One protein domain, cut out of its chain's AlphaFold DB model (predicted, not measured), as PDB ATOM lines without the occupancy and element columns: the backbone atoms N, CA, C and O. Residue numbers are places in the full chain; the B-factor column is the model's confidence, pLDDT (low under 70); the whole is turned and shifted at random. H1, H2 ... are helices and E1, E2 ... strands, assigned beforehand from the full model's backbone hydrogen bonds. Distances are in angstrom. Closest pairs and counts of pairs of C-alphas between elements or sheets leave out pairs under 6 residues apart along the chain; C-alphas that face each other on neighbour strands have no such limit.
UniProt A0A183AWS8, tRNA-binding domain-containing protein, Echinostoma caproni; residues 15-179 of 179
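AT A GLANCE: This is residues 15 to 179 of the 179 residues of the protein "tRNA-binding domain-containing protein" of Echinostoma caproni (UniProt A0A183AWS8). This loop-rich body has little regular structure: a twisted antiparallel sheet, E7 E10 E9 E8, and three antiparallel strand pairs, E1 E2 beside E3 E4, and E5 E6. Three helices and ten strands, mixed in class, hold 61 of 165 printed residues: E1 H1 E2 E3 E4 E5 E6 H2 E7 H3 E8 E9 E10. It is compact, with radius of gyration of the C-alphas 16.1 A and spans 51 by 37 by 37 A.

HOW THE PARTS SIT: Find E8, 140 to 142, E9, 149 to 151, and E10, 154 to 158, a meander of successive antiparallel neighbours; N 150 and O 141 are within hydrogen-bond range at 2.8 A. H3, 132 to 139, only grazes this sheet. The closest C-alphas of E2, 26 to 31, and E4, 61 to 63, are those of Val 29 and Ser 63, 4.6 A apart.

IN THESE COORDINATES: E1, 15 to 19, begins at C-alpha 15, (81.237, 76.212, 108.166); E10 ends at C-alpha 158, (87.253, 100.036, 96.245).

THE WHOLE: The printed part has no cut; residues 110 to 131 form a long link; pLDDT is under 70 at residues 76 to 83 and 114 to 118.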
ATOM      1  N   VAL A  15      81.518  75.222 107.125       96.25
ATOM      2  CA  VAL A  15      81.237  76.212 108.166       96.25
ATOM      3  C   VAL A  15      82.525  76.987 108.402       96.25
ATOM      4  O   VAL A  15      83.502  76.434 108.904       96.25
ATOM      5  N   GLU A  16      82.534  78.257 108.016       95.50
ATOM      6  CA  GLU A  16      83.691  79.136 108.139       95.50
ATOM      7  C   GLU A  16      83.481  80.161 109.260       95.50
ATOM      8  O   GLU A  16      82.408  80.758 109.372       95.50
ATOM      9  N   GLN A  17      84.518  80.411 110.063       95.94
ATOM     10  CA  GLN A  17      84.610  81.634 110.862       95.94
ATOM     11  C   GLN A  17      85.408  82.658 110.063       95.94
ATOM     12  O   GLN A  17      86.551  82.401 109.685       95.94
ATOM     13  N   VAL A  18      84.779  83.787 109.751       97.19
ATOM     14  CA  VAL A  18      85.337  84.804 108.858       97.19
ATOM     15  C   VAL A  18      85.494  86.107 109.623       97.19
ATOM     16  O   VAL A  18      84.511  86.660 110.119       97.19
ATOM     17  N   ASP A  19      86.724  86.613 109.681       97.69
ATOM     18  CA  ASP A  19      87.038  87.926 110.236       97.69
ATOM     19  C   ASP A  19      86.768  89.027 109.197       97.69
ATOM     20  O   ASP A  19      87.437  89.119 108.165       97.69
ATOM     21  N   PHE A  20      85.785  89.882 109.475       97.12
ATOM     22  CA  PHE A  20      85.484  91.070 108.674       97.12
ATOM     23  C   PHE A  20      86.145  92.337 109.236       97.12
ATOM     24  O   PHE A  20      85.711  93.451 108.942       97.12
ATOM     25  N   GLY A  21      87.182  92.201 110.057       96.12
ATOM     26  CA  GLY A  21      87.896  93.309 110.669       96.12
ATOM     27  C   GLY A  21      87.123  93.972 111.818       96.12
ATOM     28  O   GLY A  21      85.993  93.605 112.147       96.12
ATOM     29  N   PRO A  22      87.704  95.013 112.439       93.94
ATOM     30  CA  PRO A  22      87.240  95.547 113.723       93.94
ATOM     31  C   PRO A  22      85.842  96.180 113.688       93.94
ATOM     32  O   PRO A  22      85.216  96.327 114.734       93.94
ATOM     33  N   GLN A  23      85.351  96.583 112.513       91.50
ATOM     34  CA  GLN A  23      84.047  97.242 112.375       91.50
ATOM     35  C   GLN A  23      82.888  96.248 112.260       91.50
ATOM     36  O   GLN A  23      81.793  96.521 112.749       91.50
ATOM     37  N   LEU A  24      83.115  95.117 111.589       93.44
ATOM     38  CA  LEU A  24      82.077  94.127 111.292       93.44
ATOM     39  C   LEU A  24      82.208  92.849 112.127       93.44
ATOM     40  O   LEU A  24      81.219  92.121 112.241       93.44
ATOM     41  N   GLY A  25      83.380  92.621 112.724       96.44
ATOM     42  CA  GLY A  25      83.683  91.500 113.603       96.44
ATOM     43  C   GLY A  25      83.772  90.156 112.886       96.44
ATOM     44  O   GLY A  25      83.659  90.056 111.663       96.44
ATOM     45  N   GLU A  26      83.957  89.109 113.682       97.25
ATOM     46  CA  GLU A  26      83.897  87.731 113.208       97.25
ATOM     47  C   GLU A  26      82.443  87.308 112.962       97.25
ATOM     48  O   GLU A  26      81.534  87.670 113.719       97.25
ATOM     49  N   ARG A  27      82.212  86.540 111.897       97.50
ATOM     50  CA  ARG A  27      80.904  85.960 111.582       97.50
ATOM     51  C   ARG A  27      81.030  84.510 111.158       97.50
ATOM     52  O   ARG A  27      81.994  84.128 110.498       97.50
ATOM     53  N   THR A  28      79.976  83.748 111.424       97.81
ATOM     54  CA  THR A  28      79.815  82.413 110.850       97.81
ATOM     55  C   THR A  28      79.255  82.514 109.432       97.81
ATOM     56  O   THR A  28      78.214  83.139 109.196       97.81
ATOM     57  N   VAL A  29      79.939  81.879 108.487       97.44
ATOM     58  CA  VAL A  29      79.506  81.704 107.099       97.44
ATOM     59  C   VAL A  29      79.316  80.212 106.845       97.44
ATOM     60  O   VAL A  29      80.003  79.376 107.426       97.44
ATOM     61  N   VAL A  30      78.298  79.869 106.056       97.38
ATOM     62  CA  VAL A  30      78.056  78.495 105.610       97.38
ATOM     63  C   VAL A  30      78.054  78.492 104.091       97.38
ATOM     64  O   VAL A  30      77.141  79.045 103.469       97.38
ATOM     65  N   SER A  31      79.070  77.884 103.480       96.06
ATOM     66  CA  SER A  31      79.221  77.841 102.025       96.06
ATOM     67  C   SER A  31      78.949  76.451 101.449       96.06
ATOM     68  O   SER A  31      79.273  75.421 102.035       96.06
ATOM     69  N   GLY A  32      78.356  76.404 100.254       95.19
ATOM     70  CA  GLY A  32      78.097  75.164  99.514       95.19
ATOM     71  C   GLY A  32      79.298  74.652  98.720       95.19
ATOM     72  O   GLY A  32      79.116  74.207  97.588       95.19
ATOM     73  N   LEU A  33      80.514  74.802  99.251       94.94
ATOM     74  CA  LEU A  33      81.760  74.544  98.525       94.94
ATOM     75  C   LEU A  33      82.337  73.140  98.744       94.94
ATOM     76  O   LEU A  33      83.242  72.748  98.002       94.94
ATOM     77  N   ALA A  34      81.816  72.356  99.691       93.19
ATOM     78  CA  ALA A  34      82.333  71.013  99.927       93.19
ATOM     79  C   ALA A  34      82.101  70.105  98.711       93.19
ATOM     80  O   ALA A  34      80.991  69.984  98.188       93.19
ATOM     81  N   GLY A  35      83.191  69.506  98.224       90.94
ATOM     82  CA  GLY A  35      83.220  68.737  96.975       90.94
ATOM     83  C   GLY A  35      83.374  69.579  95.699       90.94
ATOM     84  O   GLY A  35      83.523  69.004  94.626       90.94
ATOM     85  N   LEU A  36      83.370  70.915  95.794       92.31
ATOM     86  CA  LEU A  36      83.576  71.836  94.664       92.31
ATOM     87  C   LEU A  36      84.893  72.616  94.765       92.31
ATOM     88  O   LEU A  36      85.492  72.955  93.742       92.31
ATOM     89  N   TYR A  37      85.347  72.905  95.984       93.44
ATOM     90  CA  TYR A  37      86.578  73.640  96.242       93.44
ATOM     91  C   TYR A  37      87.295  73.062  97.477       93.44
ATOM     92  O   TYR A  37      86.626  72.797  98.475       93.44
ATOM     93  N   PRO A  38      88.623  72.833  97.438       92.88
ATOM     94  CA  PRO A  38      89.347  72.241  98.565       92.88
ATOM     95  C   PRO A  38      89.339  73.143  99.802       92.88
ATOM     96  O   PRO A  38      89.639  74.334  99.704       92.88
ATOM     97  N   VAL A  39      89.061  72.562 100.969       90.88
ATOM     98  CA  VAL A  39      89.010  73.291 102.247       90.88
ATOM     99  C   VAL A  39      90.357  73.923 102.603       90.88
ATOM    100  O   VAL A  39      90.405  75.046 103.092       90.88
ATOM    101  N   GLU A  40      91.464  73.262 102.265       92.06
ATOM    102  CA  GLU A  40      92.827  73.738 102.536       92.06
ATOM    103  C   GLU A  40      93.164  75.013 101.755       92.06
ATOM    104  O   GLU A  40      94.111  75.716 102.088       92.06
ATOM    105  N   LYS A  41      92.396  75.313 100.699       93.44
ATOM    106  CA  LYS A  41      92.530  76.540  99.912       93.44
ATOM    107  C   LYS A  41      91.571  77.650 100.351       93.44
ATOM    108  O   LYS A  41      91.612  78.726  99.757       93.44
ATOM    109  N   LEU A  42      90.664  77.385 101.296       92.75
ATOM    110  CA  LEU A  42      89.791  78.405 101.893       92.75
ATOM    111  C   LEU A  42      90.434  79.049 103.117       92.75
ATOM    112  O   LEU A  42      90.180  80.218 103.395       92.75
ATOM    113  N   GLU A  43      91.264  78.305 103.843       91.19
ATOM    114  CA  GLU A  43      91.979  78.849 104.990       91.19
ATOM    115  C   GLU A  43      92.947  79.959 104.551       91.19
ATOM    116  O   GLU A  43      93.721  79.801 103.607       91.19
ATOM    117  N   GLY A  44      92.872  81.113 105.218       92.56
ATOM    118  CA  GLY A  44      93.685  82.289 104.894       92.56
ATOM    119  C   GLY A  44      93.281  83.034 103.614       92.56
ATOM    120  O   GLY A  44      93.968  83.978 103.227       92.56
ATOM    121  N   LEU A  45      92.182  82.648 102.956       95.69
ATOM    122  CA  LEU A  45      91.680  83.318 101.757       95.69
ATOM    123  C   LEU A  45      90.932  84.612 102.123       95.69
ATOM    124  O   LEU A  45      89.986  84.601 102.909       95.69
ATOM    125  N   TYR A  46      91.307  85.732 101.498       98.19
ATOM    126  CA  TYR A  46      90.602  87.010 101.646       98.19
ATOM    127  C   TYR A  46      89.418  87.095 100.679       98.19
ATOM    128  O   TYR A  46      89.566  87.499  99.527       98.19
ATOM    129  N   GLY A  47      88.246  86.636 101.119       97.94
ATOM    130  CA  GLY A  47      87.063  86.523 100.261       97.94
ATOM    131  C   GLY A  47      86.308  87.838 100.058       97.94
ATOM    132  O   GLY A  47      86.395  88.764 100.865       97.94
ATOM    133  N   VAL A  48      85.500  87.895  98.999       98.50
ATOM    134  CA  VAL A  48      84.513  88.962  98.779       98.50
ATOM    135  C   VAL A  48      83.129  88.461  99.178       98.50
ATOM    136  O   VAL A  48      82.689  87.412  98.714       98.50
ATOM    137  N   PHE A  49      82.422  89.215 100.021       98.25
ATOM    138  CA  PHE A  49      81.175  88.759 100.634       98.25
ATOM    139  C   PHE A  49      80.028  89.751 100.468       98.25
ATOM    140  O   PHE A  49      80.225  90.966 100.439       98.25
ATOM    141  N   VAL A  50      78.804  89.226 100.486       97.19
ATOM    142  CA  VAL A  50      77.586  90.003 100.728       97.19
ATOM    143  C   VAL A  50      77.224  89.890 102.207       97.19
ATOM    144  O   VAL A  50      76.919  88.804 102.700       97.19
ATOM    145  N   THR A  51      77.268  91.010 102.927       96.56
ATOM    146  CA  THR A  51      77.201  91.037 104.402       96.56
ATOM    147  C   THR A  51      75.888  91.576 104.968       96.56
ATOM    148  O   THR A  51      75.688  91.528 106.182       96.56
ATOM    149  N   ASN A  52      74.988  92.082 104.120       95.38
ATOM    150  CA  ASN A  52      73.697  92.649 104.517       95.38
ATOM    151  C   ASN A  52      72.495  91.802 104.066       95.38
ATOM    152  O   ASN A  52      71.361  92.263 104.157       95.38
ATOM    153  N   LEU A  53      72.695  90.567 103.594       95.31
ATOM    154  CA  LEU A  53      71.582  89.628 103.435       95.31
ATOM    155  C   LEU A  53      71.020  89.273 104.814       95.31
ATOM    156  O   LEU A  53      71.763  89.148 105.788       95.31
ATOM    157  N   LYS A  54      69.702  89.080 104.909       95.44
ATOM    158  CA  LYS A  54      69.110  88.516 106.126       95.44
ATOM    159  C   LYS A  54      69.768  87.153 106.417       95.44
ATOM    160  O   LYS A  54      69.738  86.312 105.519       95.44
ATOM    161  N   PRO A  55      70.281  86.906 107.640       96.62
ATOM    162  CA  PRO A  55      70.888  85.627 107.988       96.62
ATOM    163  C   PRO A  55      69.965  84.439 107.712       96.62
ATOM    164  O   PRO A  55      68.743  84.520 107.905       96.62
ATOM    165  N   VAL A  56      70.554  83.334 107.257       95.44
ATOM    166  CA  VAL A  56      69.826  82.121 106.863       95.44
ATOM    167  C   VAL A  56      70.340  80.936 107.662       95.44
ATOM    168  O   VAL A  56      71.536  80.673 107.701       95.44
ATOM    169  N   ARG A  57      69.419  80.178 108.268       96.06
ATOM    170  CA  ARG A  57      69.751  78.901 108.901       96.06
ATOM    171  C   ARG A  57      69.850  77.790 107.861       96.06
ATOM    172  O   ARG A  57      68.866  77.468 107.197       96.06
ATOM    173  N   MET A  58      71.014  77.165 107.786       94.62
ATOM    174  CA  MET A  58      71.297  75.982 106.988       94.62
ATOM    175  C   MET A  58      71.555  74.828 107.947       94.62
ATOM    176  O   MET A  58      72.536  74.841 108.675       94.62
ATOM    177  N   ARG A  59      70.624  73.866 108.006       94.31
ATOM    178  CA  ARG A  59      70.742  72.667 108.862       94.31
ATOM    179  C   ARG A  59      71.112  72.979 110.326       94.31
ATOM    180  O   ARG A  59      71.873  72.264 110.953       94.31
ATOM    181  N   GLY A  60      70.523  74.042 110.877       94.56
ATOM    182  CA  GLY A  60      70.683  74.434 112.282       94.56
ATOM    183  C   GLY A  60      71.727  75.524 112.529       94.56
ATOM    184  O   GLY A  60      71.560  76.285 113.484       94.56
ATOM    185  N   ILE A  61      72.712  75.681 111.639       96.25
ATOM    186  CA  ILE A  61      73.752  76.714 111.729       96.25
ATOM    187  C   ILE A  61      73.306  77.959 110.953       96.25
ATOM    188  O   ILE A  61      72.779  77.865 109.847       96.25
ATOM    189  N   GLU A  62      73.448  79.138 111.555       97.44
ATOM    190  CA  GLU A  62      73.068  80.409 110.935       97.44
ATOM    191  C   GLU A  62      74.246  81.001 110.152       97.44
ATOM    192  O   GLU A  62      75.274  81.321 110.739       97.44
ATOM    193  N   SER A  63      74.082  81.168 108.837       97.75
ATOM    194  CA  SER A  63      75.027  81.903 107.993       97.75
ATOM    195  C   SER A  63      74.702  83.392 108.012       97.75
ATOM    196  O   SER A  63      73.561  83.788 107.744       97.75
ATOM    197  N   GLN A  64      75.704  84.217 108.302       97.88
ATOM    198  CA  GLN A  64      75.576  85.662 108.537       97.88
ATOM    199  C   GLN A  64      76.207  86.524 107.428       97.88
ATOM    200  O   GLN A  64      76.217  87.757 107.507       97.88
ATOM    201  N   ALA A  65      76.750  85.879 106.400       97.56
ATOM    202  CA  ALA A  65      77.191  86.484 105.153       97.56
ATOM    203  C   ALA A  65      77.161  85.419 104.047       97.56
ATOM    204  O   ALA A  65      76.865  84.248 104.296       97.56
ATOM    205  N   MET A  66      77.457  85.833 102.822       97.25
ATOM    206  CA  MET A  66      77.570  84.938 101.677       97.25
ATOM    207  C   MET A  66      78.853  85.247 100.915       97.25
ATOM    208  O   MET A  66      79.049  86.386 100.497       97.25
ATOM    209  N   LEU A  67      79.714  84.243 100.759       98.12
ATOM    210  CA  LEU A  67      80.931  84.320  99.953       98.12
ATOM    211  C   LEU A  67      80.565  84.334  98.466       98.12
ATOM    212  O   LEU A  67      79.898  83.413  98.000       98.12
ATOM    213  N   LEU A  68      81.019  85.344  97.722       98.38
ATOM    214  CA  LEU A  68      80.839  85.389  96.273       98.38
ATOM    215  C   LEU A  68      81.772  84.396  95.593       98.38
ATOM    216  O   LEU A  68      82.985  84.403  95.814       98.38
ATOM    217  N   CYS A  69      81.209  83.580  94.710       98.38
ATOM    218  CA  CYS A  69      81.952  82.625  93.911       98.38
ATOM    219  C   CYS A  69      81.655  82.828  92.429       98.38
ATOM    220  O   CYS A  69      80.510  82.976  92.008       98.38
ATOM    221  N   GLY A  70      82.696  82.784  91.607       98.00
ATOM    222  CA  GLY A  70      82.531  82.634  90.175       98.00
ATOM    223  C   GLY A  70      82.239  81.174  89.817       98.00
ATOM    224  O   GLY A  70      82.787  80.243  90.416       98.00
ATOM    225  N   THR A  71      81.358  80.972  88.842       95.94
ATOM    226  CA  THR A  71      80.899  79.664  88.376       95.94
ATOM    227  C   THR A  71      80.945  79.593  86.854       95.94
ATOM    228  O   THR A  71      80.423  80.474  86.168       95.94
ATOM    229  N   TYR A  72      81.556  78.534  86.330       94.69
ATOM    230  CA  TYR A  72      81.650  78.269  84.897       94.69
ATOM    231  C   TYR A  72      81.209  76.837  84.592       94.69
ATOM    232  O   TYR A  72      81.650  75.894  85.251       94.69
ATOM    233  N   GLN A  73      80.324  76.681  83.610       90.31
ATOM    234  CA  GLN A  73      79.886  75.374  83.133       90.31
ATOM    235  C   GLN A  73      80.938  74.830  82.164       90.31
ATOM    236  O   GLN A  73      81.269  75.493  81.182       90.31
ATOM    237  N   LEU A  74      81.459  73.634  82.429       85.12
ATOM    238  CA  LEU A  74      82.397  72.988  81.516       85.12
ATOM    239  C   LEU A  74      81.593  72.423  80.328       85.12
ATOM    240  O   LEU A  74      80.468  71.948  80.484       85.12
ATOM    241  N   SER A  75      82.105  72.556  79.105       71.56
ATOM    242  CA  SER A  75      81.361  72.177  77.894       71.56
ATOM    243  C   SER A  75      81.379  70.671  77.606       71.56
ATOM    244  O   SER A  75      80.545  70.202  76.836       71.56
ATOM    245  N   ASP A  76      82.288  69.915  78.236       60.22
ATOM    246  CA  ASP A  76      82.748  68.628  77.692       60.22
ATOM    247  C   ASP A  76      82.518  67.389  78.576       60.22
ATOM    248  O   ASP A  76      82.908  66.295  78.172       60.22
ATOM    249  N   SER A  77      81.889  67.473  79.755       56.16
ATOM    250  CA  SER A  77      81.702  66.267  80.584       56.16
ATOM    251  C   SER A  77      80.319  65.621  80.437       56.16
ATOM    252  O   SER A  77      79.284  66.175  80.800       56.16
ATOM    253  N   THR A  78      80.335  64.373  79.956       55.38
ATOM    254  CA  THR A  78      79.243  63.381  80.017       55.38
ATOM    255  C   THR A  78      79.105  62.726  81.404       55.38
ATOM    256  O   THR A  78      78.416  61.718  81.543       55.38
ATOM    257  N   GLU A  79      79.783  63.256  82.422       61.16
ATOM    258  CA  GLU A  79      79.750  62.771  83.807       61.16
ATOM    259  C   GLU A  79      78.815  63.611  84.694       61.16
ATOM    260  O   GLU A  79      78.277  64.627  84.254       61.16
ATOM    261  N   ASP A  80      78.596  63.134  85.928       61.81
ATOM    262  CA  ASP A  80      77.703  63.688  86.958       61.81
ATOM    263  C   ASP A  80      77.548  65.227  86.860       61.81
ATOM    264  O   ASP A  80      78.539  65.955  86.944       61.81
ATOM    265  N   PRO A  81      76.316  65.766  86.748       60.62
ATOM    266  CA  PRO A  81      76.057  67.208  86.722       60.62
ATOM    267  C   PRO A  81      76.746  68.011  87.839       60.62
ATOM    268  O   PRO A  81      76.942  69.220  87.697       60.62
ATOM    269  N   LYS A  82      77.110  67.371  88.958       58.09
ATOM    270  CA  LYS A  82      77.862  67.995  90.054       58.09
ATOM    271  C   LYS A  82      79.333  68.271  89.724       58.09
ATOM    272  O   LYS A  82      79.859  69.242  90.263       58.09
ATOM    273  N   THR A  83      79.976  67.481  88.862       66.38
ATOM    274  CA  THR A  83      81.389  67.651  88.462       66.38
ATOM    275  C   THR A  83      81.553  68.524  87.218       66.38
ATOM    276  O   THR A  83      82.648  69.007  86.939       66.38
ATOM    277  N   ASN A  84      80.463  68.812  86.502       81.88
ATOM    278  CA  ASN A  84      80.474  69.605  85.269       81.88
ATOM    279  C   ASN A  84      80.507  71.139  85.490       81.88
ATOM    280  O   ASN A  84      80.154  71.932  84.619       81.88
ATOM    281  N   ARG A  85      80.910  71.603  86.675       88.62
ATOM    282  CA  ARG A  85      81.029  73.040  86.952       88.62
ATOM    283  C   ARG A  85      82.294  73.359  87.720       88.62
ATOM    284  O   ARG A  85      82.610  72.727  88.724       88.62
ATOM    285  N   LEU A  86      82.972  74.402  87.272       93.38
ATOM    286  CA  LEU A  86      84.083  75.006  87.974       93.38
ATOM    287  C   LEU A  86      83.544  76.092  88.906       93.38
ATOM    288  O   LEU A  86      82.842  76.993  88.454       93.38
ATOM    289  N   VAL A  87      83.865  76.004  90.196       96.00
ATOM    290  CA  VAL A  87      83.507  77.018  91.198       96.00
ATOM    291  C   VAL A  87      84.780  77.538  91.854       96.00
ATOM    292  O   VAL A  87      85.629  76.747  92.278       96.00
ATOM    293  N   ARG A  88      84.938  78.861  91.918       97.75
ATOM    294  CA  ARG A  88      86.067  79.510  92.594       97.75
ATOM    295  C   ARG A  88      85.598  80.710  93.417       97.75
ATOM    296  O   ARG A  88      84.847  81.524  92.878       97.75
ATOM    297  N   PRO A  89      86.056  80.865  94.669       98.31
ATOM    298  CA  PRO A  89      85.841  82.093  95.424       98.31
ATOM    299  C   PRO A  89      86.402  83.315  94.692       98.31
ATOM    300  O   PRO A  89      87.526  83.284  94.179       98.31
ATOM    301  N   ILE A  90      85.639  84.406  94.684       98.62
ATOM    302  CA  ILE A  90      86.187  85.725  94.376       98.62
ATOM    303  C   ILE A  90      87.010  86.155  95.588       98.62
ATOM    304  O   ILE A  90      86.487  86.217  96.704       98.62
ATOM    305  N   HIS A  91      88.296  86.418  95.375       98.00
ATOM    306  CA  HIS A  91      89.234  86.695  96.452       98.00
ATOM    307  C   HIS A  91      90.192  87.823  96.092       98.00
ATOM    308  O   HIS A  91      90.454  88.094  94.922       98.00
ATOM    309  N   ILE A  92      90.701  88.468  97.132       98.38
ATOM    310  CA  ILE A  92      91.733  89.491  97.069       98.38
ATOM    311  C   ILE A  92      93.069  88.829  97.396       98.38
ATOM    312  O   ILE A  92      93.164  88.021  98.324       98.38
ATOM    313  N   LEU A  93      94.108  89.140  96.624       96.81
ATOM    314  CA  LEU A  93      95.428  88.583  96.885       96.81
ATOM    315  C   LEU A  93      96.032  89.216  98.151       96.81
ATOM    316  O   LEU A  93      95.785  90.398  98.417       96.81
ATOM    317  N   PRO A  94      96.836  88.480  98.939       96.94
ATOM    318  CA  PRO A  94      97.434  89.005 100.167       96.94
ATOM    319  C   PRO A  94      98.163  90.346  99.987       96.94
ATOM    320  O   PRO A  94      98.029  91.241 100.819       96.94
ATOM    321  N   GLU A  95      98.881  90.529  98.881       96.50
ATOM    322  CA  GLU A  95      99.594  91.763  98.539       96.50
ATOM    323  C   GLU A  95      98.665  92.967  98.305       96.50
ATOM    324  O   GLU A  95      99.066  94.111  98.526       96.50
ATOM    325  N   GLN A  96      97.409  92.724  97.925       97.06
ATOM    326  CA  GLN A  96      96.398  93.756  97.698       97.06
ATOM    327  C   GLN A  96      95.677  94.158  98.995       97.06
ATOM    328  O   GLN A  96      94.988  95.179  99.030       97.06
ATOM    329  N   MET A  97      95.849  93.413 100.094       96.56
ATOM    330  CA  MET A  97      95.140  93.677 101.352       96.56
ATOM    331  C   MET A  97      95.521  94.993 102.024       96.56
ATOM    332  O   MET A  97      94.738  95.513 102.814       96.56
ATOM    333  N   THR A  98      96.670  95.576 101.682       95.69
ATOM    334  CA  THR A  98      97.030  96.941 102.106       95.69
ATOM    335  C   THR A  98      96.094  98.001 101.526       95.69
ATOM    336  O   THR A  98      95.902  99.048 102.136       95.69
ATOM    337  N   THR A  99      95.502  97.716 100.364       95.94
ATOM    338  CA  THR A  99      94.583  98.605  99.651       95.94
ATOM    339  C   THR A  99      93.130  98.257  99.946       95.94
ATOM    340  O   THR A  99      92.326  99.140 100.231       95.94
ATOM    341  N   PHE A 100      92.794  96.965  99.917       97.06
ATOM    342  CA  PHE A 100      91.435  96.513 100.189       97.06
ATOM    343  C   PHE A 100      91.106  96.584 101.677       97.06
ATOM    344  O   PHE A 100      90.140  97.242 102.023       97.06
ATOM    345  N   GLY A 101      91.901  95.982 102.564       96.56
ATOM    346  CA  GLY A 101      91.628  95.931 104.004       96.56
ATOM    347  C   GLY A 101      90.429  95.047 104.390       96.56
ATOM    348  O   GLY A 101      89.479  94.865 103.630       96.56
ATOM    349  N   LEU A 102      90.464  94.478 105.599       97.50
ATOM    350  CA  LEU A 102      89.354  93.674 106.124       97.50
ATOM    351  C   LEU A 102      88.143  94.553 106.457       97.50
ATOM    352  O   LEU A 102      88.282  95.617 107.061       97.50
ATOM    353  N   GLY A 103      86.954  94.088 106.074       95.94
ATOM    354  CA  GLY A 103      85.690  94.788 106.327       95.94
ATOM    355  C   GLY A 103      85.423  95.989 105.432       95.94
ATOM    356  O   GLY A 103      84.361  96.605 105.541       95.94
ATOM    357  N   SER A 104      86.355  96.323 104.541       95.12
ATOM    358  CA  SER A 104      86.186  97.444 103.636       95.12
ATOM    359  C   SER A 104      85.027  97.234 102.685       95.12
ATOM    360  O   SER A 104      84.756  96.147 102.170       95.12
ATOM    361  N   ARG A 105      84.344  98.340 102.430       95.00
ATOM    362  CA  ARG A 105      83.218  98.383 101.520       95.00
ATOM    363  C   ARG A 105      83.697  98.347 100.069       95.00
ATOM    364  O   ARG A 105      84.621  99.064  99.696       95.00
ATOM    365  N   LEU A 106      82.983  97.585  99.248       95.94
ATOM    366  CA  LEU A 106      83.115  97.580  97.794       95.94
ATOM    367  C   LEU A 106      81.862  98.178  97.154       95.94
ATOM    368  O   LEU A 106      80.762  98.084  97.708       95.94
ATOM    369  N   VAL A 107      82.031  98.813  95.997       95.56
ATOM    370  CA  VAL A 107      80.939  99.452  95.253       95.56
ATOM    371  C   VAL A 107      81.070  99.184  93.760       95.56
ATOM    372  O   VAL A 107      82.172  99.034  93.235       95.56
ATOM    373  N   PHE A 108      79.927  99.126  93.082       94.38
ATOM    374  CA  PHE A 108      79.878  99.104  91.628       94.38
ATOM    375  C   PHE A 108      80.006 100.532  91.094       94.38
ATOM    376  O   PHE A 108      79.217 101.403  91.460       94.38
ATOM    377  N   HIS A 109      80.991 100.754  90.232       93.19
ATOM    378  CA  HIS A 109      81.274 102.031  89.586       93.19
ATOM    379  C   HIS A 109      80.656 102.066  88.191       93.19
ATOM    380  O   HIS A 109      80.934 101.193  87.366       93.19
ATOM    381  N   ASN A 110      79.832 103.082  87.936       91.19
ATOM    382  CA  ASN A 110      79.207 103.313  86.638       91.19
ATOM    383  C   ASN A 110      80.218 103.959  85.671       91.19
ATOM    384  O   ASN A 110      80.683 105.065  85.954       91.19
ATOM    385  N   PRO A 111      80.523 103.345  84.512       84.12
ATOM    386  CA  PRO A 111      81.478 103.903  83.552       84.12
ATOM    387  C   PRO A 111      81.011 105.217  82.904       84.12
ATOM    388  O   PRO A 111      81.828 105.961  82.369       84.12
ATOM    389  N   THR A 112      79.706 105.501  82.926       82.00
ATOM    390  CA  THR A 112      79.104 106.690  82.294       82.00
ATOM    391  C   THR A 112      78.806 107.823  83.273       82.00
ATOM    392  O   THR A 112      78.452 108.923  82.850       82.00
ATOM    393  N   ALA A 113      78.955 107.577  84.576       75.88
ATOM    394  CA  ALA A 113      78.721 108.585  85.597       75.88
ATOM    395  C   ALA A 113      79.853 109.615  85.617       75.88
ATOM    396  O   ALA A 113      81.034 109.270  85.636       75.88
ATOM    397  N   SER A 114      79.505 110.902  85.690       62.12
ATOM    398  CA  SER A 114      80.476 111.913  86.115       62.12
ATOM    399  C   SER A 114      80.924 111.595  87.545       62.12
ATOM    400  O   SER A 114      80.085 111.241  88.372       62.12
ATOM    401  N   THR A 115      82.214 111.758  87.840       54.84
ATOM    402  CA  THR A 115      82.948 111.389  89.076       54.84
ATOM    403  C   THR A 115      82.330 111.808  90.424       54.84
ATOM    404  O   THR A 115      82.861 111.450  91.470       54.84
ATOM    405  N   ALA A 116      81.223 112.552  90.424       53.28
ATOM    406  CA  ALA A 116      80.494 113.019  91.598       53.28
ATOM    407  C   ALA A 116      79.221 112.211  91.934       53.28
ATOM    408  O   ALA A 116      78.537 112.560  92.899       53.28
ATOM    409  N   GLU A 117      78.861 111.163  91.178       58.09
ATOM    410  CA  GLU A 117      77.714 110.321  91.546       58.09
ATOM    411  C   GLU A 117      78.008 109.545  92.840       58.09
ATOM    412  O   GLU A 117      78.804 108.610  92.886       58.09
ATOM    413  N   GLN A 118      77.363 110.002  93.916       63.84
ATOM    414  CA  GLN A 118      77.504 109.502  95.277       63.84
ATOM    415  C   GLN A 118      77.232 108.001  95.353       63.84
ATOM    416  O   GLN A 118      76.149 107.520  95.004       63.84
ATOM    417  N   THR A 119      78.197 107.271  95.907       70.31
ATOM    418  CA  THR A 119      77.966 105.933  96.436       70.31
ATOM    419  C   THR A 119      76.832 106.017  97.461       70.31
ATOM    420  O   THR A 119      76.949 106.659  98.500       70.31
ATOM    421  N   ARG A 120      75.683 105.414  97.146       80.06
ATOM    422  CA  ARG A 120      74.538 105.369  98.071       80.06
ATOM    423  C   ARG A 120      74.829 104.400  99.191       80.06
ATOM    424  O   ARG A 120      75.383 103.346  98.907       80.06
ATOM    425  N   ASP A 121      74.421 104.688 100.418       86.75
ATOM    426  CA  ASP A 121      74.527 103.710 101.500       86.75
ATOM    427  C   ASP A 121      73.740 102.429 101.193       86.75
ATOM    428  O   ASP A 121      72.681 102.493 100.560       86.75
ATOM    429  N   PRO A 122      74.274 101.251 101.568       88.06
ATOM    430  CA  PRO A 122      73.580  99.999 101.340       88.06
ATOM    431  C   PRO A 122      72.367  99.908 102.269       88.06
ATOM    432  O   PRO A 122      72.376 100.441 103.381       88.06
ATOM    433  N   ASP A 123      71.350  99.158 101.849       86.12
ATOM    434  CA  ASP A 123      70.273  98.768 102.755       86.12
ATOM    435  C   ASP A 123      70.859  98.081 103.995       86.12
ATOM    436  O   ASP A 123      71.748  97.231 103.879       86.12
ATOM    437  N   THR A 124      70.327  98.395 105.179       86.50
ATOM    438  CA  THR A 124      70.786  97.776 106.431       86.50
ATOM    439  C   THR A 124      70.616  96.257 106.396       86.50
ATOM    440  O   THR A 124      71.501  95.530 106.837       86.50
ATOM    441  N   VAL A 125      69.487  95.773 105.857       91.88
ATOM    442  CA  VAL A 125      69.213  94.344 105.660       91.88
ATOM    443  C   VAL A 125      68.391  94.121 104.391       91.88
ATOM    444  O   VAL A 125      67.275  94.622 104.252       91.88
ATOM    445  N   ILE A 126      68.896  93.269 103.504       89.38
ATOM    446  CA  ILE A 126      68.196  92.751 102.334       89.38
ATOM    447  C   ILE A 126      67.448  91.481 102.749       89.38
ATOM    448  O   ILE A 126      68.018  90.403 102.921       89.38
ATOM    449  N   GLY A 127      66.137  91.614 102.943       85.31
ATOM    450  CA  GLY A 127      65.258  90.491 103.262       85.31
ATOM    451  C   GLY A 127      64.761  89.739 102.018       85.31
ATOM    452  O   GLY A 127      64.621  90.333 100.951       85.31
ATOM    453  N   PRO A 128      64.342  88.466 102.151       82.75
ATOM    454  CA  PRO A 128      63.851  87.662 101.023       82.75
ATOM    455  C   PRO A 128      62.580  88.235 100.370       82.75
ATOM    456  O   PRO A 128      62.277  87.949  99.217       82.75
ATOM    457  N   LYS A 129      61.826  89.079 101.089       85.31
ATOM    458  CA  LYS A 129      60.612  89.723 100.565       85.31
ATOM    459  C   LYS A 129      60.905  90.780  99.499       85.31
ATOM    460  O   LYS A 129      60.058  91.001  98.643       85.31
ATOM    461  N   THR A 130      62.071  91.431  99.541       86.81
ATOM    462  CA  THR A 130      62.417  92.481  98.566       86.81
ATOM    463  C   THR A 130      62.878  91.898  97.232       86.81
ATOM    464  O   THR A 130      62.909  92.623  96.231       86.81
ATOM    465  N   LYS A 131      63.268  90.609  97.226       86.94
ATOM    466  CA  LYS A 131      63.879  89.900  96.091       86.94
ATOM    467  C   LYS A 131      64.970  90.730  95.406       86.94
ATOM    468  O   LYS A 131      65.123  90.689  94.190       86.94
ATOM    469  N   LEU A 132      65.653  91.597  96.161       90.69
ATOM    470  CA  LEU A 132      66.623  92.526  95.588       90.69
ATOM    471  C   LEU A 132      67.844  91.753  95.089       90.69
ATOM    472  O   LEU A 132      68.228  91.910  93.936       90.69
ATOM    473  N   TRP A 133      68.375  90.854  95.919       91.62
ATOM    474  CA  TRP A 133      69.477  89.973  95.534       91.62
ATOM    475  C   TRP A 133      69.134  89.089  94.326       91.62
ATOM    476  O   TRP A 133      69.917  89.003  93.382       91.62
ATOM    477  N   ASP A 134      67.925  88.520  94.296       91.50
ATOM    478  CA  ASP A 134      67.448  87.692  93.176       91.50
ATOM    479  C   ASP A 134      67.344  88.475  91.856       91.50
ATOM    480  O   ASP A 134      67.372  87.884  90.781       91.50
ATOM    481  N   ARG A 135      67.217  89.808  91.925       91.81
ATOM    482  CA  ARG A 135      67.214  90.700  90.755       91.81
ATOM    483  C   ARG A 135      68.610  91.160  90.339       91.81
ATOM    484  O   ARG A 135      68.784  91.520  89.183       91.81
ATOM    485  N   ILE A 136      69.571  91.195  91.263       91.88
ATOM    486  CA  ILE A 136      70.943  91.660  91.005       91.88
ATOM    487  C   ILE A 136      71.824  90.507  90.526       91.88
ATOM    488  O   ILE A 136      72.506  90.638  89.515       91.88
ATOM    489  N   SER A 137      71.797  89.381  91.241       92.56
ATOM    490  CA  SER A 137      72.728  88.267  91.026       92.56
ATOM    491  C   SER A 137      72.722  87.644  89.624       92.56
ATOM    492  O   SER A 137      73.797  87.235  89.193       92.56
ATOM    493  N   PRO A 138      71.611  87.603  88.854       94.12
ATOM    494  CA  PRO A 138      71.657  87.088  87.483       94.12
ATOM    495  C   PRO A 138      72.535  87.912  86.532       94.12
ATOM    496  O   PRO A 138      73.036  87.368  85.552       94.12
ATOM    497  N   ASP A 139      72.727  89.202  86.826       96.19
ATOM    498  CA  ASP A 139      73.525  90.137  86.022       96.19
ATOM    499  C   ASP A 139      74.981  90.251  86.532       96.19
ATOM    500  O   ASP A 139      75.739  91.089  86.034       96.19
ATOM    501  N   LEU A 140      75.372  89.458  87.542       98.06
ATOM    502  CA  LEU A 140      76.727  89.445  88.097       98.06
ATOM    503  C   LEU A 140      77.626  88.465  87.345       98.06
ATOM    504  O   LEU A 140      77.394  87.254  87.356       98.06
ATOM    505  N   LEU A 141      78.681  88.985  86.720       98.31
ATOM    506  CA  LEU A 141      79.568  88.223  85.837       98.31
ATOM    507  C   LEU A 141      81.041  88.607  86.047       98.31
ATOM    508  O   LEU A 141      81.352  89.649  86.619       98.31
ATOM    509  N   LEU A 142      81.957  87.791  85.524       98.56
ATOM    510  CA  LEU A 142      83.336  88.208  85.258       98.56
ATOM    511  C   LEU A 142      83.399  88.922  83.902       98.56
ATOM    512  O   LEU A 142      83.225  88.298  82.857       98.56
ATOM    513  N   GLY A 143      83.620  90.232  83.911       97.81
ATOM    514  CA  GLY A 143      83.599  91.093  82.730       97.81
ATOM    515  C   GLY A 143      84.890  91.069  81.909       97.81
ATOM    516  O   GLY A 143      85.967  90.725  82.393       97.81
ATOM    517  N   ALA A 144      84.787  91.460  80.637       95.75
ATOM    518  CA  ALA A 144      85.950  91.724  79.792       95.75
ATOM    519  C   ALA A 144      86.585  93.091  80.126       95.75
ATOM    520  O   ALA A 144      85.865  94.002  80.537       95.75
ATOM    521  N   PRO A 145      87.897  93.281  79.883       95.56
ATOM    522  CA  PRO A 145      88.859  92.302  79.362       95.56
ATOM    523  C   PRO A 145      89.600  91.508  80.453       95.56
ATOM    524  O   PRO A 145      90.389  90.625  80.134       95.56
ATOM    525  N   ASP A 146      89.387  91.831  81.725       96.75
ATOM    526  CA  ASP A 146      90.297  91.492  82.826       96.75
ATOM    527  C   ASP A 146      89.664  90.625  83.920       96.75
ATOM    528  O   ASP A 146      90.282  90.400  84.958       96.75
ATOM    529  N   ARG A 147      88.452  90.108  83.682       98.38
ATOM    530  CA  ARG A 147      87.657  89.341  84.653       98.38
ATOM    531  C   ARG A 147      87.252  90.165  85.874       98.38
ATOM    532  O   ARG A 147      86.988  89.585  86.922       98.38
ATOM    533  N   CYS A 148      87.174  91.491  85.776       98.38
ATOM    534  CA  CYS A 148      86.590  92.289  86.849       98.38
ATOM    535  C   CYS A 148      85.161  91.816  87.154       98.38
ATOM    536  O   CYS A 148      84.392  91.545  86.232       98.38
ATOM    537  N   VAL A 149      84.795  91.703  88.431       98.56
ATOM    538  CA  VAL A 149      83.408  91.420  88.810       98.56
ATOM    539  C   VAL A 149      82.552  92.602  88.376       98.56
ATOM    540  O   VAL A 149      82.774  93.734  88.810       98.56
ATOM    541  N   VAL A 150      81.571  92.340  87.519       98.12
ATOM    542  CA  VAL A 150      80.671  93.357  86.985       98.12
ATOM    543  C   VAL A 150      79.229  93.056  87.331       98.12
ATOM    544  O   VAL A 150      78.824  91.900  87.396       98.12
ATOM    545  N   TRP A 151      78.453  94.117  87.516       96.62
ATOM    546  CA  TRP A 151      77.003  94.081  87.421       96.62
ATOM    547  C   TRP A 151      76.629  94.847  86.159       96.62
ATOM    548  O   TRP A 151      76.794  96.067  86.112       96.62
ATOM    549  N   ARG A 152      76.166  94.139  85.122       94.56
ATOM    550  CA  ARG A 152      76.007  94.714  83.773       94.56
ATOM    551  C   ARG A 152      77.339  95.301  83.279       94.56
ATOM    552  O   ARG A 152      78.300  94.557  83.124       94.56
ATOM    553  N   ASP A 153      77.407  96.605  83.039       92.50
ATOM    554  CA  ASP A 153      78.603  97.346  82.631       92.50
ATOM    555  C   ASP A 153      79.338  98.024  83.803       92.50
ATOM    556  O   ASP A 153      80.371  98.662  83.600       92.50
ATOM    557  N   TRP A 154      78.839  97.885  85.036       95.38
ATOM    558  CA  TRP A 154      79.422  98.528  86.213       95.38
ATOM    559  C   TRP A 154      80.456  97.617  86.852       95.38
ATOM    560  O   TRP A 154      80.206  96.429  87.046       95.38
ATOM    561  N   ARG A 155      81.598  98.178  87.243       96.69
ATOM    562  CA  ARG A 155      82.745  97.417  87.759       96.69
ATOM    563  C   ARG A 155      82.822  97.474  89.280       96.69
ATOM    564  O   ARG A 155      82.693  98.551  89.854       96.69
ATOM    565  N   LEU A 156      83.037  96.337  89.937       97.75
ATOM    566  CA  LEU A 156      83.193  96.256  91.390       97.75
ATOM    567  C   LEU A 156      84.617  96.637  91.803       97.75
ATOM    568  O   LEU A 156      85.584  96.030  91.339       97.75
ATOM    569  N   GLY A 157      84.753  97.596  92.714       97.06
ATOM    570  CA  GLY A 157      86.053  98.018  93.228       97.06
ATOM    571  C   GLY A 157      85.980  98.734  94.571       97.06
ATOM    572  O   GLY A 157      84.912  98.836  95.187       97.06
ATOM    573  N   THR A 158      87.131  99.230  95.022       96.25
ATOM    574  CA  THR A 158      87.253 100.036  96.245       96.25
ATOM    575  C   THR A 158      86.464 101.347  96.141       96.25
ATOM    576  O   THR A 158      86.146 101.835  95.052       96.25
ATOM    577  N   VAL A 159      86.107 101.938  97.286       93.06
ATOM    578  CA  VAL A 159      85.431 103.247  97.335       93.06
ATOM    579  C   VAL A 159      86.464 104.360  97.117       93.06
ATOM    580  O   VAL A 159      86.959 104.959  98.066       93.06
ATOM    581  N   SER A 160      86.818 104.605  95.857       88.75
ATOM    582  CA  SER A 160      87.822 105.590  95.432       88.75
ATOM    583  C   SER A 160      87.459 106.178  94.064       88.75
ATOM    584  O   SER A 160      86.788 105.524  93.269       88.75
ATOM    585  N   SER A 161      87.919 107.398  93.766       85.00
ATOM    586  CA  SER A 161      87.819 107.992  92.420       85.00
ATOM    587  C   SER A 161      88.751 107.325  91.400       85.00
ATOM    588  O   SER A 161      88.525 107.433  90.197       85.00
ATOM    589  N   ALA A 162      89.777 106.622  91.882       90.50
ATOM    590  CA  ALA A 162      90.623 105.710  91.123       90.50
ATOM    591  C   ALA A 162      90.568 104.344  91.829       90.50
ATOM    592  O   ALA A 162      91.385 104.089  92.714       90.50
ATOM    593  N   PRO A 163      89.535 103.532  91.557       93.75
ATOM    594  CA  PRO A 163      89.295 102.302  92.295       93.75
ATOM    595  C   PRO A 163      90.235 101.176  91.868       93.75
ATOM    596  O   PRO A 163      90.513 100.979  90.684       93.75
ATOM    597  N   ASP A 164      90.634 100.382  92.853       97.19
ATOM    598  CA  ASP A 164      91.219  99.068  92.637       97.19
ATOM    599  C   ASP A 164      90.091  98.074  92.388       97.19
ATOM    600  O   ASP A 164      89.113  97.998  93.142       97.19
ATOM    601  N   TRP A 165      90.207  97.336  91.289       97.81
ATOM    602  CA  TRP A 165      89.145  96.469  90.802       97.81
ATOM    603  C   TRP A 165      89.207  95.083  91.437       97.81
ATOM    604  O   TRP A 165      90.276  94.490  91.576       97.81
ATOM    605  N   VAL A 166      88.038  94.536  91.761       98.50
ATOM    606  CA  VAL A 166      87.898  93.143  92.188       98.50
ATOM    607  C   VAL A 166      87.938  92.262  90.950       98.50
ATOM    608  O   VAL A 166      87.029  92.328  90.118       98.50
ATOM    609  N   LEU A 167      88.981  91.447  90.819       98.44
ATOM    610  CA  LEU A 167      89.166  90.540  89.689       98.44
ATOM    611  C   LEU A 167      88.788  89.108  90.071       98.44
ATOM    612  O   LEU A 167      88.979  88.670  91.204       98.44
ATOM    613  N   GLY A 168      88.232  88.379  89.111       97.75
ATOM    614  CA  GLY A 168      87.973  86.956  89.241       97.75
ATOM    615  C   GLY A 168      89.247  86.111  89.082       97.75
ATOM    616  O   GLY A 168      90.183  86.534  88.394       97.75
ATOM    617  N   PRO A 169      89.263  84.895  89.656       97.06
ATOM    618  CA  PRO A 169      90.346  83.925  89.496       97.06
ATOM    619  C   PRO A 169      90.662  83.623  88.026       97.06
ATOM    620  O   PRO A 169      89.760  83.584  87.187       97.06
ATOM    621  N   GLU A 170      91.935  83.378  87.714       96.06
ATOM    622  CA  GLU A 170      92.396  83.121  86.342       96.06
ATOM    623  C   GLU A 170      91.797  81.853  85.731       96.06
ATOM    624  O   GLU A 170      91.653  81.763  84.512       96.06
ATOM    625  N   GLU A 171      91.407  80.883  86.561       95.62
ATOM    626  CA  GLU A 171      90.797  79.640  86.089       95.62
ATOM    627  C   GLU A 171      89.377  79.840  85.552       95.62
ATOM    628  O   GLU A 171      88.843  78.953  84.886       95.62
ATOM    629  N   LEU A 172      88.745  80.978  85.854       96.94
ATOM    630  CA  LEU A 172      87.411  81.299  85.372       96.94
ATOM    631  C   LEU A 172      87.484  82.206  84.138       96.94
ATOM    632  O   LEU A 172      88.051  83.300  84.200       96.94
ATOM    633  N   PRO A 173      86.870  81.813  83.012       97.12
ATOM    634  CA  PRO A 173      86.832  82.664  81.833       97.12
ATOM    635  C   PRO A 173      85.920  83.880  82.040       97.12
ATOM    636  O   PRO A 173      85.015  83.889  82.884       97.12
ATOM    637  N   ILE A 174      86.125  84.901  81.207       97.44
ATOM    638  CA  ILE A 174      85.179  86.012  81.045       97.44
ATOM    639  C   ILE A 174      83.787  85.443  80.728       97.44
ATOM    640  O   ILE A 174      83.655  84.485  79.968       97.44
ATOM    641  N   GLY A 175      82.751  86.038  81.314       96.81
ATOM    642  CA  GLY A 175      81.365  85.587  81.219       96.81
ATOM    643  C   GLY A 175      80.960  84.562  82.281       96.81
ATOM    644  O   GLY A 175      79.786  84.211  82.347       96.81
ATOM    645  N   SER A 176      81.884  84.101  83.134       97.38
ATOM    646  CA  SER A 176      81.531  83.266  84.293       97.38
ATOM    647  C   SER A 176      80.568  84.002  85.225       97.38
ATOM    648  O   SER A 176      80.753  85.188  85.493       97.38
ATOM    649  N   ILE A 177      79.564  83.293  85.747       97.00
ATOM    650  CA  ILE A 177      78.528  83.857  86.624       97.00
ATOM    651  C   ILE A 177      79.078  84.007  88.036       97.00
ATOM    652  O   ILE A 177      79.639  83.045  88.557       97.00
ATOM    653  N   VAL A 178      78.862  85.153  88.681       97.81
ATOM    654  CA  VAL A 178      79.282  85.415  90.067       97.81
ATOM    655  C   VAL A 178      78.069  85.402  90.995       97.81
ATOM    656  O   VAL A 178      77.141  86.185  90.811       97.81
ATOM    657  N   ARG A 179      78.056  84.515  91.993       90.06
ATOM    658  CA  ARG A 179      76.955  84.378  92.960       90.06
ATOM    659  C   ARG A 179      77.381  83.719  94.261       90.06
ATOM    660  O   ARG A 179      78.442  83.060  94.272       90.06
TER     661      ARG A 179